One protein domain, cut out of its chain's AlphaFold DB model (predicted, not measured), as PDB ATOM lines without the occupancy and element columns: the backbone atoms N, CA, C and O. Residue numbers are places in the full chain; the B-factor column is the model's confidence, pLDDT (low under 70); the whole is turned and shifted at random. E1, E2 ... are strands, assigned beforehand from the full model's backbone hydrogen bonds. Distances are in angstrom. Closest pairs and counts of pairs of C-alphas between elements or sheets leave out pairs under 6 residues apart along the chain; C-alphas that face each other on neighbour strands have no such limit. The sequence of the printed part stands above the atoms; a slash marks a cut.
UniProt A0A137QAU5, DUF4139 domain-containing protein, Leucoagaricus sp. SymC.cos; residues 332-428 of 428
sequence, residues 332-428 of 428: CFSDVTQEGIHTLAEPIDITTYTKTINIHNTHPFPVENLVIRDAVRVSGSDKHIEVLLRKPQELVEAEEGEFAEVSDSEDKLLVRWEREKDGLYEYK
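This is residues 332 to 428 of the 428 residues of the protein "DUF4139 domain-containing protein" of Leucoagaricus sp. SymC.cos (UniProt A0A137QAU5). With little regular structure, this is a long two-stranded hairpin, E1 and E2, and a separate small antiparallel sheet, order E3, E5, E4; residues 375 to 416 loop between E3 and E4. Residues 360 to 367 and 380 to 385 stick out. The 97 printed residues have five named strands, E1 to E5 in chain order, and no named helix: all strand, with 34 residues in named elements. The whole is a loose rod, radius of gyration of the C-alphas 17.2 A, spanning 59 by 29 by 24 A.

E1, residues 332 to 339, and E2, residues 348 to 361, form an antiparallel hairpin at 158 degrees, with N 335 and O 352 within hydrogen-bond range at 3.0 A. E3, residues 372 to 374, is antiparallel to E5, residues 424 to 427, at 149 degrees, with N 372 and O 427 at 2.8 A. E4, residues 417 to 421, forms a hairpin with E5, with N 418 and O 426 at 2.9 A. E1 and E2 are apart from E3, E4 and E5.

E1 runs 22.5 A from C-alpha 332 at (203.049, 199.540, 228.991), E2 41.7 A. E5 ends at C-alpha 427, (210.965, 198.540, 213.023).

The farthest C-alphas, of Leu 344 and Pro 364, are 60.5 A apart. The printed part has no cut. The link E3 to E4 is long. The model's pLDDT is under 70 in 39 residues, among them 374 to 388.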
ATOM      1  N   CYS A 332     202.486 198.237 228.670       67.25
ATOM      2  CA  CYS A 332     203.049 199.540 228.991       67.25
ATOM      3  C   CYS A 332     203.196 199.638 230.501       67.25
ATOM      4  O   CYS A 332     202.214 199.506 231.234       67.25
ATOM      5  N   PHE A 333     204.417 199.891 230.947       73.06
ATOM      6  CA  PHE A 333     204.728 200.185 232.333       73.06
ATOM      7  C   PHE A 333     205.283 201.606 232.437       73.06
ATOM      8  O   PHE A 333     206.001 202.073 231.550       73.06
ATOM      9  N   SER A 334     204.943 202.301 233.519       74.62
ATOM     10  CA  SER A 334     205.427 203.648 233.803       74.62
ATOM     11  C   SER A 334     206.014 203.719 235.200       74.62
ATOM     12  O   SER A 334     205.365 203.277 236.149       74.62
ATOM     13  N   ASP A 335     207.174 204.349 235.327       76.44
ATOM     14  CA  ASP A 335     207.789 204.668 236.614       76.44
ATOM     15  C   ASP A 335     208.112 206.159 236.688       76.44
ATOM     16  O   ASP A 335     208.465 206.773 235.679       76.44
ATOM     17  N   VAL A 336     207.984 206.744 237.876       78.50
ATOM     18  CA  VAL A 336     208.263 208.155 238.138       78.50
ATOM     19  C   VAL A 336     209.448 208.241 239.084       78.50
ATOM     20  O   VAL A 336     209.403 207.775 240.221       78.50
ATOM     21  N   THR A 337     210.502 208.898 238.623       79.44
ATOM     22  CA  THR A 337     211.706 209.173 239.407       79.44
ATOM     23  C   THR A 337     211.918 210.675 239.528       79.44
ATOM     24  O   THR A 337     211.368 211.451 238.753       79.44
ATOM     25  N   GLN A 338     212.696 211.102 240.518       74.31
ATOM     26  CA  GLN A 338     213.011 212.510 240.741       74.31
ATOM     27  C   GLN A 338     214.522 212.714 240.725       74.31
ATOM     28  O   GLN A 338     215.243 212.124 241.530       74.31
ATOM     29  N   GLU A 339     215.002 213.580 239.837       75.38
ATOM     30  CA  GLU A 339     216.396 214.017 239.802       75.38
ATOM     31  C   GLU A 339     216.568 215.376 240.496       75.38
ATOM     32  O   GLU A 339     215.674 216.220 240.503       75.38
ATOM     33  N   GLY A 340     217.740 215.603 241.101       64.50
ATOM     34  CA  GLY A 340     218.102 216.903 241.685       64.50
ATOM     35  C   GLY A 340     217.648 217.154 243.130       64.50
ATOM     36  O   GLY A 340     217.876 218.242 243.644       64.50
ATOM     37  N   ILE A 341     217.097 216.155 243.836       58.31
ATOM     38  CA  ILE A 341     216.635 216.279 245.242       58.31
ATOM     39  C   ILE A 341     217.732 216.814 246.194       58.31
ATOM     40  O   ILE A 341     217.437 217.430 247.218       58.31
ATOM     41  N   HIS A 342     219.010 216.602 245.860       59.28
ATOM     42  CA  HIS A 342     220.163 216.982 246.686       59.28
ATOM     43  C   HIS A 342     221.075 218.049 246.054       59.28
ATOM     44  O   HIS A 342     222.196 218.248 246.525       59.28
ATOM     45  N   THR A 343     220.630 218.735 244.998       64.06
ATOM     46  CA  THR A 343     221.379 219.827 244.354       64.06
ATOM     47  C   THR A 343     220.676 221.178 244.551       64.06
ATOM     48  O   THR A 343     219.563 221.254 245.056       64.06
ATOM     49  N   LEU A 344     221.351 222.278 244.195       64.06
ATOM     50  CA  LEU A 344     220.773 223.636 244.186       64.06
ATOM     51  C   LEU A 344     219.796 223.871 243.015       64.06
ATOM     52  O   LEU A 344     219.219 224.953 242.921       64.06
ATOM     53  N   ALA A 345     219.661 222.903 242.105       64.75
ATOM     54  CA  ALA A 345     218.749 222.980 240.974       64.75
ATOM     55  C   ALA A 345     217.324 222.612 241.407       64.75
ATOM     56  O   ALA A 345     217.126 221.887 242.382       64.75
ATOM     57  N   GLU A 346     216.324 223.106 240.678       70.31
ATOM     58  CA  GLU A 346     214.949 222.675 240.910       70.31
ATOM     59  C   GLU A 346     214.821 221.168 240.615       70.31
ATOM     60  O   GLU A 346     215.334 220.720 239.588       70.31
ATOM     61  N   PRO A 347     214.152 220.381 241.483       69.81
ATOM     62  CA  PRO A 347     213.970 218.955 241.238       69.81
ATOM     63  C   PRO A 347     213.165 218.739 239.958       69.81
ATOM     64  O   PRO A 347     212.172 219.446 239.752       69.81
ATOM     65  N   ILE A 348     213.566 217.766 239.146       69.56
ATOM     66  CA  ILE A 348     212.904 217.404 237.889       69.56
ATOM     67  C   ILE A 348     212.261 216.030 238.068       69.56
ATOM     68  O   ILE A 348     212.933 215.079 238.471       69.56
ATOM     69  N   ASP A 349     210.971 215.932 237.755       72.44
ATOM     70  CA  ASP A 349     210.253 214.659 237.725       72.44
ATOM     71  C   ASP A 349     210.484 214.009 236.352       72.44
ATOM     72  O   ASP A 349     210.231 214.613 235.308       72.44
ATOM     73  N   ILE A 350     210.987 212.778 236.353       73.25
ATOM     74  CA  ILE A 350     211.260 211.980 235.160       73.25
ATOM     75  C   ILE A 350     210.324 210.781 235.175       73.25
ATOM     76  O   ILE A 350     210.531 209.818 235.920       73.25
ATOM     77  N   THR A 351     209.317 210.818 234.305       72.12
ATOM     78  CA  THR A 351     208.443 209.672 234.065       72.12
ATOM     79  C   THR A 351     208.979 208.844 232.904       72.12
ATOM     80  O   THR A 351     208.968 209.284 231.754       72.12
ATOM     81  N   THR A 352     209.433 207.630 233.198       73.56
ATOM     82  CA  THR A 352     209.886 206.668 232.191       73.56
ATOM     83  C   THR A 352     208.718 205.783 231.786       73.56
ATOM     84  O   THR A 352     208.124 205.123 232.634       73.56
ATOM     85  N   TYR A 353     208.407 205.752 230.490       72.81
ATOM     86  CA  TYR A 353     207.444 204.818 229.911       72.81
ATOM     87  C   TYR A 353     208.193 203.725 229.155       72.81
ATOM     88  O   TYR A 353     208.884 204.012 228.177       72.81
ATOM     89  N   THR A 354     208.024 202.479 229.588       72.44
ATOM     90  CA  THR A 354     208.549 201.296 228.904       72.44
ATOM     91  C   THR A 354     207.394 200.584 228.222       72.44
ATOM     92  O   THR A 354     206.451 200.147 228.882       72.44
ATOM     93  N   LYS A 355     207.466 200.477 226.893       72.06
ATOM     94  CA  LYS A 355     206.491 199.753 226.080       72.06
ATOM     95  C   LYS A 355     207.133 198.477 225.547       72.06
ATOM     96  O   LYS A 355     208.088 198.550 224.781       72.06
ATOM     97  N   THR A 356     206.576 197.338 225.929       76.00
ATOM     98  CA  THR A 356     206.955 196.020 225.422       76.00
ATOM     99  C   THR A 356     205.939 195.593 224.370       76.00
ATOM    100  O   THR A 356     204.730 195.639 224.608       76.00
ATOM    101  N   ILE A 357     206.428 195.208 223.193       75.81
ATOM    102  CA  ILE A 357     205.613 194.680 222.097       75.81
ATOM    103  C   ILE A 357     205.938 193.196 221.987       75.81
ATOM    104  O   ILE A 357     207.043 192.843 221.583       75.81
ATOM    105  N   ASN A 358     204.992 192.334 222.347       78.19
ATOM    106  CA  ASN A 358     205.148 190.894 222.177       78.19
ATOM    107  C   ASN A 358     204.480 190.476 220.873       78.19
ATOM    108  O   ASN A 358     203.346 190.870 220.596       78.19
ATOM    109  N   ILE A 359     205.176 189.668 220.084       78.69
ATOM    110  CA  ILE A 359     204.692 189.181 218.796       78.69
ATOM    111  C   ILE A 359     204.738 187.666 218.825       78.69
ATOM    112  O   ILE A 359     205.770 187.074 219.128       78.69
ATOM    113  N   HIS A 360     203.624 187.043 218.471       80.00
ATOM    114  CA  HIS A 360     203.517 185.604 218.359       80.00
ATOM    115  C   HIS A 360     202.995 185.232 216.972       80.00
ATOM    116  O   HIS A 360     201.896 185.630 216.583       80.00
ATOM    117  N   ASN A 361     203.805 184.482 216.226       80.62
ATOM    118  CA  ASN A 361     203.434 183.936 214.928       80.62
ATOM    119  C   ASN A 361     202.872 182.521 215.106       80.62
ATOM    120  O   ASN A 361     203.606 181.612 215.484       80.62
ATOM    121  N   THR A 362     201.587 182.333 214.808       79.25
ATOM    122  CA  THR A 362     200.916 181.026 214.858       79.25
ATOM    123  C   THR A 362     200.840 180.338 213.497       79.25
ATOM    124  O   THR A 362     200.201 179.289 213.381       79.25
ATOM    125  N   HIS A 363     201.432 180.908 212.443       73.44
ATOM    126  CA  HIS A 363     201.516 180.229 211.151       73.44
ATOM    127  C   HIS A 363     202.396 178.976 211.248       73.44
ATOM    128  O   HIS A 363     203.359 178.944 212.013       73.44
ATOM    129  N   PRO A 364     202.149 177.955 210.406       75.00
ATOM    130  CA  PRO A 364     203.040 176.802 210.295       75.00
ATOM    131  C   PRO A 364     204.355 177.127 209.556       75.00
ATOM    132  O   PRO A 364     205.140 176.223 209.277       75.00
ATOM    133  N   PHE A 365     204.579 178.394 209.195       79.75
ATOM    134  CA  PHE A 365     205.744 178.888 208.467       79.75
ATOM    135  C   PHE A 365     206.275 180.191 209.097       79.75
ATOM    136  O   PHE A 365     205.506 180.943 209.706       79.75
ATOM    137  N   PRO A 366     207.581 180.488 208.954       77.50
ATOM    138  CA  PRO A 366     208.152 181.749 209.416       77.50
ATOM    139  C   PRO A 366     207.652 182.925 208.564       77.50
ATOM    140  O   PRO A 366     207.562 182.819 207.342       77.50
ATOM    141  N   VAL A 367     207.347 184.056 209.206       78.62
ATOM    142  CA  VAL A 367     206.988 185.302 208.515       78.62
ATOM    143  C   VAL A 367     208.231 186.161 208.327       78.62
ATOM    144  O   VAL A 367     208.838 186.619 209.290       78.62
ATOM    145  N   GLU A 368     208.597 186.388 207.069       75.31
ATOM    146  CA  GLU A 368     209.736 187.224 206.694       75.31
ATOM    147  C   GLU A 368     209.299 188.688 206.509       75.31
ATOM    148  O   GLU A 368     208.283 188.963 205.872       75.31
ATOM    149  N   ASN A 369     210.112 189.640 206.987       73.94
ATOM    150  CA  ASN A 369     209.898 191.091 206.845       73.94
ATOM    151  C   ASN A 369     208.663 191.647 207.580       73.94
ATOM    152  O   ASN A 369     207.949 192.501 207.041       73.94
ATOM    153  N   LEU A 370     208.404 191.185 208.806       77.00
ATOM    154  CA  LEU A 370     207.381 191.783 209.661       77.00
ATOM    155  C   LEU A 370     207.754 193.234 209.988       77.00
ATOM    156  O   LEU A 370     208.792 193.497 210.579       77.00
ATOM    157  N   VAL A 371     206.883 194.180 209.638       75.62
ATOM    158  CA  VAL A 371     207.115 195.602 209.910       75.62
ATOM    159  C   VAL A 371     206.217 196.072 211.048       75.62
ATOM    160  O   VAL A 371     204.992 196.082 210.916       75.62
ATOM    161  N   ILE A 372     206.821 196.530 212.140       74.50
ATOM    162  CA  ILE A 372     206.118 197.162 213.256       74.50
ATOM    163  C   ILE A 372     206.239 198.670 213.091       74.50
ATOM    164  O   ILE A 372     207.337 199.221 213.045       74.50
ATOM    165  N   ARG A 373     205.097 199.352 213.025       72.94
ATOM    166  CA  ARG A 373     205.051 200.814 213.064       72.94
ATOM    167  C   ARG A 373     204.481 201.255 214.389       72.94
ATOM    168  O   ARG A 373     203.351 200.887 214.712       72.94
ATOM    169  N   ASP A 374     205.241 202.061 215.114       69.00
ATOM    170  CA  ASP A 374     204.794 202.613 216.383       69.00
ATOM    171  C   ASP A 374     204.943 204.132 216.418       69.00
ATOM    172  O   ASP A 374     205.869 204.719 215.852       69.00
ATOM    173  N   ALA A 375     203.990 204.776 217.082       65.62
ATOM    174  CA  ALA A 375     204.024 206.208 217.302       65.62
ATOM    175  C   ALA A 375     204.906 206.478 218.514       65.62
ATOM    176  O   ALA A 375     204.517 206.222 219.656       65.62
ATOM    177  N   VAL A 376     206.084 207.033 218.268       64.19
ATOM    178  CA  VAL A 376     206.955 207.495 219.340       64.19
ATOM    179  C   VAL A 376     206.768 208.993 219.498       64.19
ATOM    180  O   VAL A 376     206.765 209.744 218.524       64.19
ATOM    181  N   ARG A 377     206.581 209.440 220.738       63.06
ATOM    182  CA  ARG A 377     206.436 210.867 221.026       63.06
ATOM    183  C   ARG A 377     207.776 211.565 220.869       63.06
ATOM    184  O   ARG A 377     208.794 211.077 221.347       63.06
ATOM    185  N   VAL A 378     207.733 212.739 220.260       66.25
ATOM    186  CA  VAL A 378     208.860 213.663 220.160       66.25
ATOM    187  C   VAL A 378     208.549 214.921 220.961       66.25
ATOM    188  O   VAL A 378     207.379 215.267 221.149       66.25
ATOM    189  N   SER A 379     209.586 215.598 221.453       66.75
ATOM    190  CA  SER A 379     209.438 216.875 222.155       66.75
ATOM    191  C   SER A 379     208.690 217.883 221.279       66.75
ATOM    192  O   SER A 379     209.015 218.064 220.105       66.75
ATOM    193  N   GLY A 380     207.678 218.534 221.853       61.84
ATOM    194  CA  GLY A 380     206.955 219.623 221.199       61.84
ATOM    195  C   GLY A 380     207.728 220.946 221.244       61.84
ATOM    196  O   GLY A 380     208.896 221.002 221.613       61.84
ATOM    197  N   SER A 381     207.058 222.049 220.901       56.94
ATOM    198  CA  SER A 381     207.624 223.403 221.017       56.94
ATOM    199  C   SER A 381     207.634 223.958 222.449       56.94
ATOM    200  O   SER A 381     208.167 225.049 222.676       56.94
ATOM    201  N   ASP A 382     207.044 223.237 223.409       60.94
ATOM    202  CA  ASP A 382     207.051 223.610 224.822       60.94
ATOM    203  C   ASP A 382     208.421 223.317 225.446       60.94
ATOM    204  O   ASP A 382     208.926 222.201 225.385       60.94
ATOM    205  N   LYS A 383     209.024 224.334 226.062       62.94
ATOM    206  CA  LYS A 383     210.359 224.250 226.670       62.94
ATOM    207  C   LYS A 383     210.365 223.579 228.045       62.94
ATOM    208  O   LYS A 383     211.444 223.364 228.584       62.94
ATOM    209  N   HIS A 384     209.196 223.299 228.623       62.53
ATOM    210  CA  HIS A 384     209.078 222.710 229.961       62.53
ATOM    211  C   HIS A 384     208.964 221.181 229.944       62.53
ATOM    212  O   HIS A 384     209.043 220.564 231.001       62.53
ATOM    213  N   ILE A 385     208.761 220.571 228.770       61.84
ATOM    214  CA  ILE A 385     208.604 219.122 228.615       61.84
ATOM    215  C   ILE A 385     209.576 218.644 227.541       61.84
ATOM    216  O   ILE A 385     209.380 218.894 226.352       61.84
ATOM    217  N   GLU A 386     210.611 217.927 227.965       68.00
ATOM    218  CA  GLU A 386     211.553 217.262 227.073       68.00
ATOM    219  C   GLU A 386     211.250 215.761 227.031       68.00
ATOM    220  O   GLU A 386     211.185 215.089 228.059       68.00
ATOM    221  N   VAL A 387     211.049 215.229 225.827       69.12
ATOM    222  CA  VAL A 387     210.878 213.799 225.579       69.12
ATOM    223  C   VAL A 387     212.195 213.246 225.047       69.12
ATOM    224  O   VAL A 387     212.559 213.473 223.893       69.12
ATOM    225  N   LEU A 388     212.906 212.497 225.890       69.69
ATOM    226  CA  LEU A 388     214.104 211.768 225.488       69.69
ATOM    227  C   LEU A 388     213.726 210.357 225.030       69.69
ATOM    228  O   LEU A 388     213.352 209.508 225.842       69.69
ATOM    229  N   LEU A 389     213.870 210.088 223.734       70.06
ATOM    230  CA  LEU A 389     213.697 208.743 223.201       70.06
ATOM    231  C   LEU A 389     214.923 207.878 223.514       70.06
ATOM    232  O   LEU A 389     216.044 208.219 223.136       70.06
ATOM    233  N   ARG A 390     214.702 206.723 224.147       72.31
ATOM    234  CA  ARG A 390     215.717 205.675 224.310       72.31
ATOM    235  C   ARG A 390     215.411 204.518 223.363       72.31
ATOM    236  O   ARG A 390     214.275 204.056 223.307       72.31
ATOM    237  N   LYS A 391     216.417 204.072 222.609       71.62
ATOM    238  CA  LYS A 391     216.303 202.879 221.763       71.62
ATOM    239  C   LYS A 391     216.291 201.610 222.633       71.62
ATOM    240  O   LYS A 391     216.891 201.638 223.712       71.62
ATOM    241  N   PRO A 392     215.670 200.508 222.166       71.56
ATOM    242  CA  PRO A 392     215.896 199.180 222.735       71.56
ATOM    243  C   PRO A 392     217.392 198.890 222.831       71.56
ATOM    244  O   PRO A 392     218.148 199.344 221.968       71.56
ATOM    245  N   GLN A 393     217.809 198.164 223.868       74.50
ATOM    246  CA  GLN A 393     219.219 197.968 224.218       74.50
ATOM    247  C   GLN A 393     220.048 197.437 223.036       74.50
ATOM    248  O   GLN A 393     221.177 197.872 222.824       74.50
ATOM    249  N   GLU A 394     219.457 196.569 222.223       75.88
ATOM    250  CA  GLU A 394     220.060 195.925 221.056       75.88
ATOM    251  C   GLU A 394     220.225 196.878 219.863       75.88
ATOM    252  O   GLU A 394     221.098 196.682 219.024       75.88
ATOM    253  N   LEU A 395     219.421 197.943 219.800       76.31
ATOM    254  CA  LEU A 395     219.448 198.947 218.735       76.31
ATOM    255  C   LEU A 395     220.201 200.224 219.132       76.31
ATOM    256  O   LEU A 395     220.304 201.145 218.316       76.31
ATOM    257  N   VAL A 396     220.711 200.309 220.368       78.19
ATOM    258  CA  VAL A 396     221.460 201.480 220.861       78.19
ATOM    259  C   VAL A 396     222.665 201.763 219.966       78.19
ATOM    260  O   VAL A 396     222.827 202.897 219.516       78.19
ATOM    261  N   GLU A 397     223.440 200.721 219.663       78.25
ATOM    262  CA  GLU A 397     224.671 200.795 218.864       78.25
ATOM    263  C   GLU A 397     224.431 200.597 217.355       78.25
ATOM    264  O   GLU A 397     225.332 200.843 216.561       78.25
ATOM    265  N   ALA A 398     223.227 200.173 216.946       78.31
ATOM    266  CA  ALA A 398     222.907 199.902 215.544       78.31
ATOM    267  C   ALA A 398     222.659 201.195 214.748       78.31
ATOM    268  O   ALA A 398     221.851 202.060 215.149       78.31
ATOM    269  N   GLU A 399     223.307 201.305 213.585       80.94
ATOM    270  CA  GLU A 399     223.039 202.385 212.637       80.94
ATOM    271  C   GLU A 399     221.624 202.265 212.037       80.94
ATOM    272  O   GLU A 399     220.944 201.240 212.122       80.94
ATOM    273  N   GLU A 400     221.122 203.358 211.460       80.00
ATOM    274  CA  GLU A 400     219.817 203.353 210.794       80.00
ATOM    275  C   GLU A 400     219.817 202.349 209.626       80.00
ATOM    276  O   GLU A 400     220.677 202.402 208.748       80.00
ATOM    277  N   GLY A 401     218.838 201.443 209.601       77.62
ATOM    278  CA  GLY A 401     218.716 200.396 208.586       77.62
ATOM    279  C   GLY A 401     219.606 199.162 208.800       77.62
ATOM    280  O   GLY A 401     219.478 198.210 208.022       77.62
ATOM    281  N   GLU A 402     220.449 199.152 209.837       85.12
ATOM    282  CA  GLU A 402     221.296 198.018 210.220       85.12
ATOM    283  C   GLU A 402     220.536 197.028 211.113       85.12
ATOM    284  O   GLU A 402     219.818 197.424 212.031       85.12
ATOM    285  N   PHE A 403     220.692 195.732 210.826       83.06
ATOM    286  CA  PHE A 403     220.101 194.662 211.629       83.06
ATOM    287  C   PHE A 403     220.950 194.360 212.866       83.06
ATOM    288  O   PHE A 403     222.153 194.138 212.757       83.06
ATOM    289  N   ALA A 404     220.292 194.265 214.017       84.25
ATOM    290  CA  ALA A 404     220.829 193.780 215.279       84.25
ATOM    291  C   ALA A 404     220.083 192.512 215.718       84.25
ATOM    292  O   ALA A 404     218.889 192.362 215.466       84.25
ATOM    293  N   GLU A 405     220.781 191.592 216.379       81.44
ATOM    294  CA  GLU A 405     220.187 190.364 216.917       81.44
ATOM    295  C   GLU A 405     219.547 190.632 218.285       81.44
ATOM    296  O   GLU A 405     220.161 191.245 219.161       81.44
ATOM    297  N   VAL A 406     218.306 190.172 218.470       76.44
ATOM    298  CA  VAL A 406     217.585 190.295 219.741       76.44
ATOM    299  C   VAL A 406     218.046 189.208 220.698       76.44
ATOM    300  O   VAL A 406     217.819 188.017 220.467       76.44
ATOM    301  N   SER A 407     218.651 189.644 221.800       67.38
ATOM    302  CA  SER A 407     219.333 188.785 222.778       67.38
ATOM    303  C   SER A 407     218.406 187.762 223.448       67.38
ATOM    304  O   SER A 407     218.856 186.676 223.798       67.38
ATOM    305  N   ASP A 408     217.124 188.106 223.602       66.50
ATOM    306  CA  ASP A 408     216.099 187.321 224.312       66.50
ATOM    307  C   ASP A 408     215.151 186.548 223.371       66.50
ATOM    308  O   ASP A 408     214.075 186.106 223.771       66.50
ATOM    309  N   SER A 409     215.518 186.386 222.095       64.75
ATOM    310  CA  SER A 409     214.700 185.643 221.128       64.75
ATOM    311  C   SER A 409     215.120 184.172 221.029       64.75
ATOM    312  O   SER A 409     216.293 183.865 220.818       64.75
ATOM    313  N   GLU A 410     214.158 183.245 221.122       64.38
ATOM    314  CA  GLU A 410     214.422 181.806 220.931       64.38
ATOM    315  C   GLU A 410     214.906 181.487 219.498       64.38
ATOM    316  O   GLU A 410     215.680 180.550 219.299       64.38
ATOM    317  N   ASP A 411     214.528 182.321 218.520       67.31
ATOM    318  CA  ASP A 411     214.704 182.076 217.083       67.31
ATOM    319  C   ASP A 411     215.727 182.995 216.380       67.31
ATOM    320  O   ASP A 411     215.727 183.084 215.151       67.31
ATOM    321  N   LYS A 412     216.626 183.669 217.119       68.56
ATOM    322  CA  LYS A 412     217.626 184.614 216.558       68.56
ATOM    323  C   LYS A 412     216.993 185.700 215.685       68.56
ATOM    324  O   LYS A 412     217.333 185.890 214.513       68.56
ATOM    325  N   LEU A 413     216.029 186.395 216.268       74.62
ATOM    326  CA  LEU A 413     215.280 187.450 215.612       74.62
ATOM    327  C   LEU A 413     216.209 188.636 215.320       74.62
ATOM    328  O   LEU A 413     216.883 189.149 216.214       74.62
ATOM    329  N   LEU A 414     216.252 189.058 214.057       80.12
ATOM    330  CA  LEU A 414     216.980 190.245 213.624       80.12
ATOM    331  C   LEU A 414     216.011 191.420 213.561       80.12
ATOM    332  O   LEU A 414     214.972 191.314 212.917       80.12
ATOM    333  N   VAL A 415     216.371 192.531 214.198       79.12
ATOM    334  CA  VAL A 415     215.610 193.783 214.167       79.12
ATOM    335  C   VAL A 415     216.446 194.899 213.580       79.12
ATOM    336  O   VAL A 415     217.630 195.022 213.872       79.12
ATOM    337  N   ARG A 416     215.826 195.780 212.807       81.31
ATOM    338  CA  ARG A 416     216.407 197.081 212.456       81.31
ATOM    339  C   ARG A 416     215.388 198.185 212.641       81.31
ATOM    340  O   ARG A 416     214.185 197.944 212.584       81.31
ATOM    341  N   TRP A 417     215.870 199.410 212.804       79.31
ATOM    342  CA  TRP A 417     215.016 200.592 212.820       79.31
ATOM    343  C   TRP A 417     215.284 201.462 211.592       79.31
ATOM    344  O   TRP A 417     216.417 201.576 211.123       79.31
ATOM    345  N   GLU A 418     214.231 202.080 211.076       78.94
ATOM    346  CA  GLU A 418     214.280 203.068 210.000       78.94
ATOM    347  C   GLU A 418     213.617 204.370 210.477       78.94
ATOM    348  O   GLU A 418     212.758 204.371 211.370       78.94
ATOM    349  N   ARG A 419     214.038 205.510 209.917       69.56
ATOM    350  CA  ARG A 419     213.470 206.815 210.273       69.56
ATOM    351  C   ARG A 419     212.002 206.937 209.861       69.56
ATOM    352  O   ARG A 419     211.537 206.288 208.929       69.56
ATOM    353  N   GLU A 420     211.318 207.821 210.585       62.53
ATOM    354  CA  GLU A 420     209.911 208.197 210.468       62.53
ATOM    355  C   GLU A 420     209.327 208.095 209.051       62.53
ATOM    356  O   GLU A 420     209.767 208.770 208.115       62.53
ATOM    357  N   LYS A 421     208.259 207.306 208.928       59.09
ATOM    358  CA  LYS A 421     207.385 207.280 207.760       59.09
ATOM    359  C   LYS A 421     205.953 207.529 208.220       59.09
ATOM    360  O   LYS A 421     205.458 206.842 209.107       59.09
ATOM    361  N   ASP A 422     205.303 208.532 207.632       58.53
ATOM    362  CA  ASP A 422     203.930 208.937 207.972       58.53
ATOM    363  C   ASP A 422     203.717 209.280 209.469       58.53
ATOM    364  O   ASP A 422     202.648 209.020 210.020       58.53
ATOM    365  N   GLY A 423     204.717 209.857 210.150       58.44
ATOM    366  CA  GLY A 423     204.604 210.217 211.573       58.44
ATOM    367  C   GLY A 423     204.936 209.098 212.564       58.44
ATOM    368  O   GLY A 423     204.763 209.288 213.767       58.44
ATOM    369  N   LEU A 424     205.366 207.923 212.086       61.00
ATOM    370  CA  LEU A 424     205.603 206.724 212.897       61.00
ATOM    371  C   LEU A 424     207.029 206.201 212.703       61.00
ATOM    372  O   LEU A 424     207.546 206.219 211.586       61.00
ATOM    373  N   TYR A 425     207.641 205.683 213.769       66.12
ATOM    374  CA  TYR A 425     208.907 204.954 213.672       66.12
ATOM    375  C   TYR A 425     208.652 203.542 213.140       66.12
ATOM    376  O   TYR A 425     207.656 202.908 213.501       66.12
ATOM    377  N   GLU A 426     209.542 203.064 212.271       69.44
ATOM    378  CA  GLU A 426     209.428 201.764 211.607       69.44
ATOM    379  C   GLU A 426     210.517 200.815 212.128       69.44
ATOM    380  O   GLU A 426     211.706 201.126 212.062       69.44
ATOM    381  N   TYR A 427     210.102 199.657 212.640       72.38
ATOM    382  CA  TYR A 427     210.965 198.540 213.023       72.38
ATOM    383  C   TYR A 427     210.703 197.372 212.066       72.38
ATOM    384  O   TYR A 427     209.545 197.117 211.723       72.38
ATOM    385  N   LYS A 428     211.754 196.691 211.612       65.75
ATOM    386  CA  LYS A 428     211.676 195.562 210.671       65.75
ATOM    387  C   LYS A 428     212.431 194.351 211.154       65.75
ATOM    388  O   LYS A 428     213.482 194.579 211.793       65.75
TER     389      LYS A 428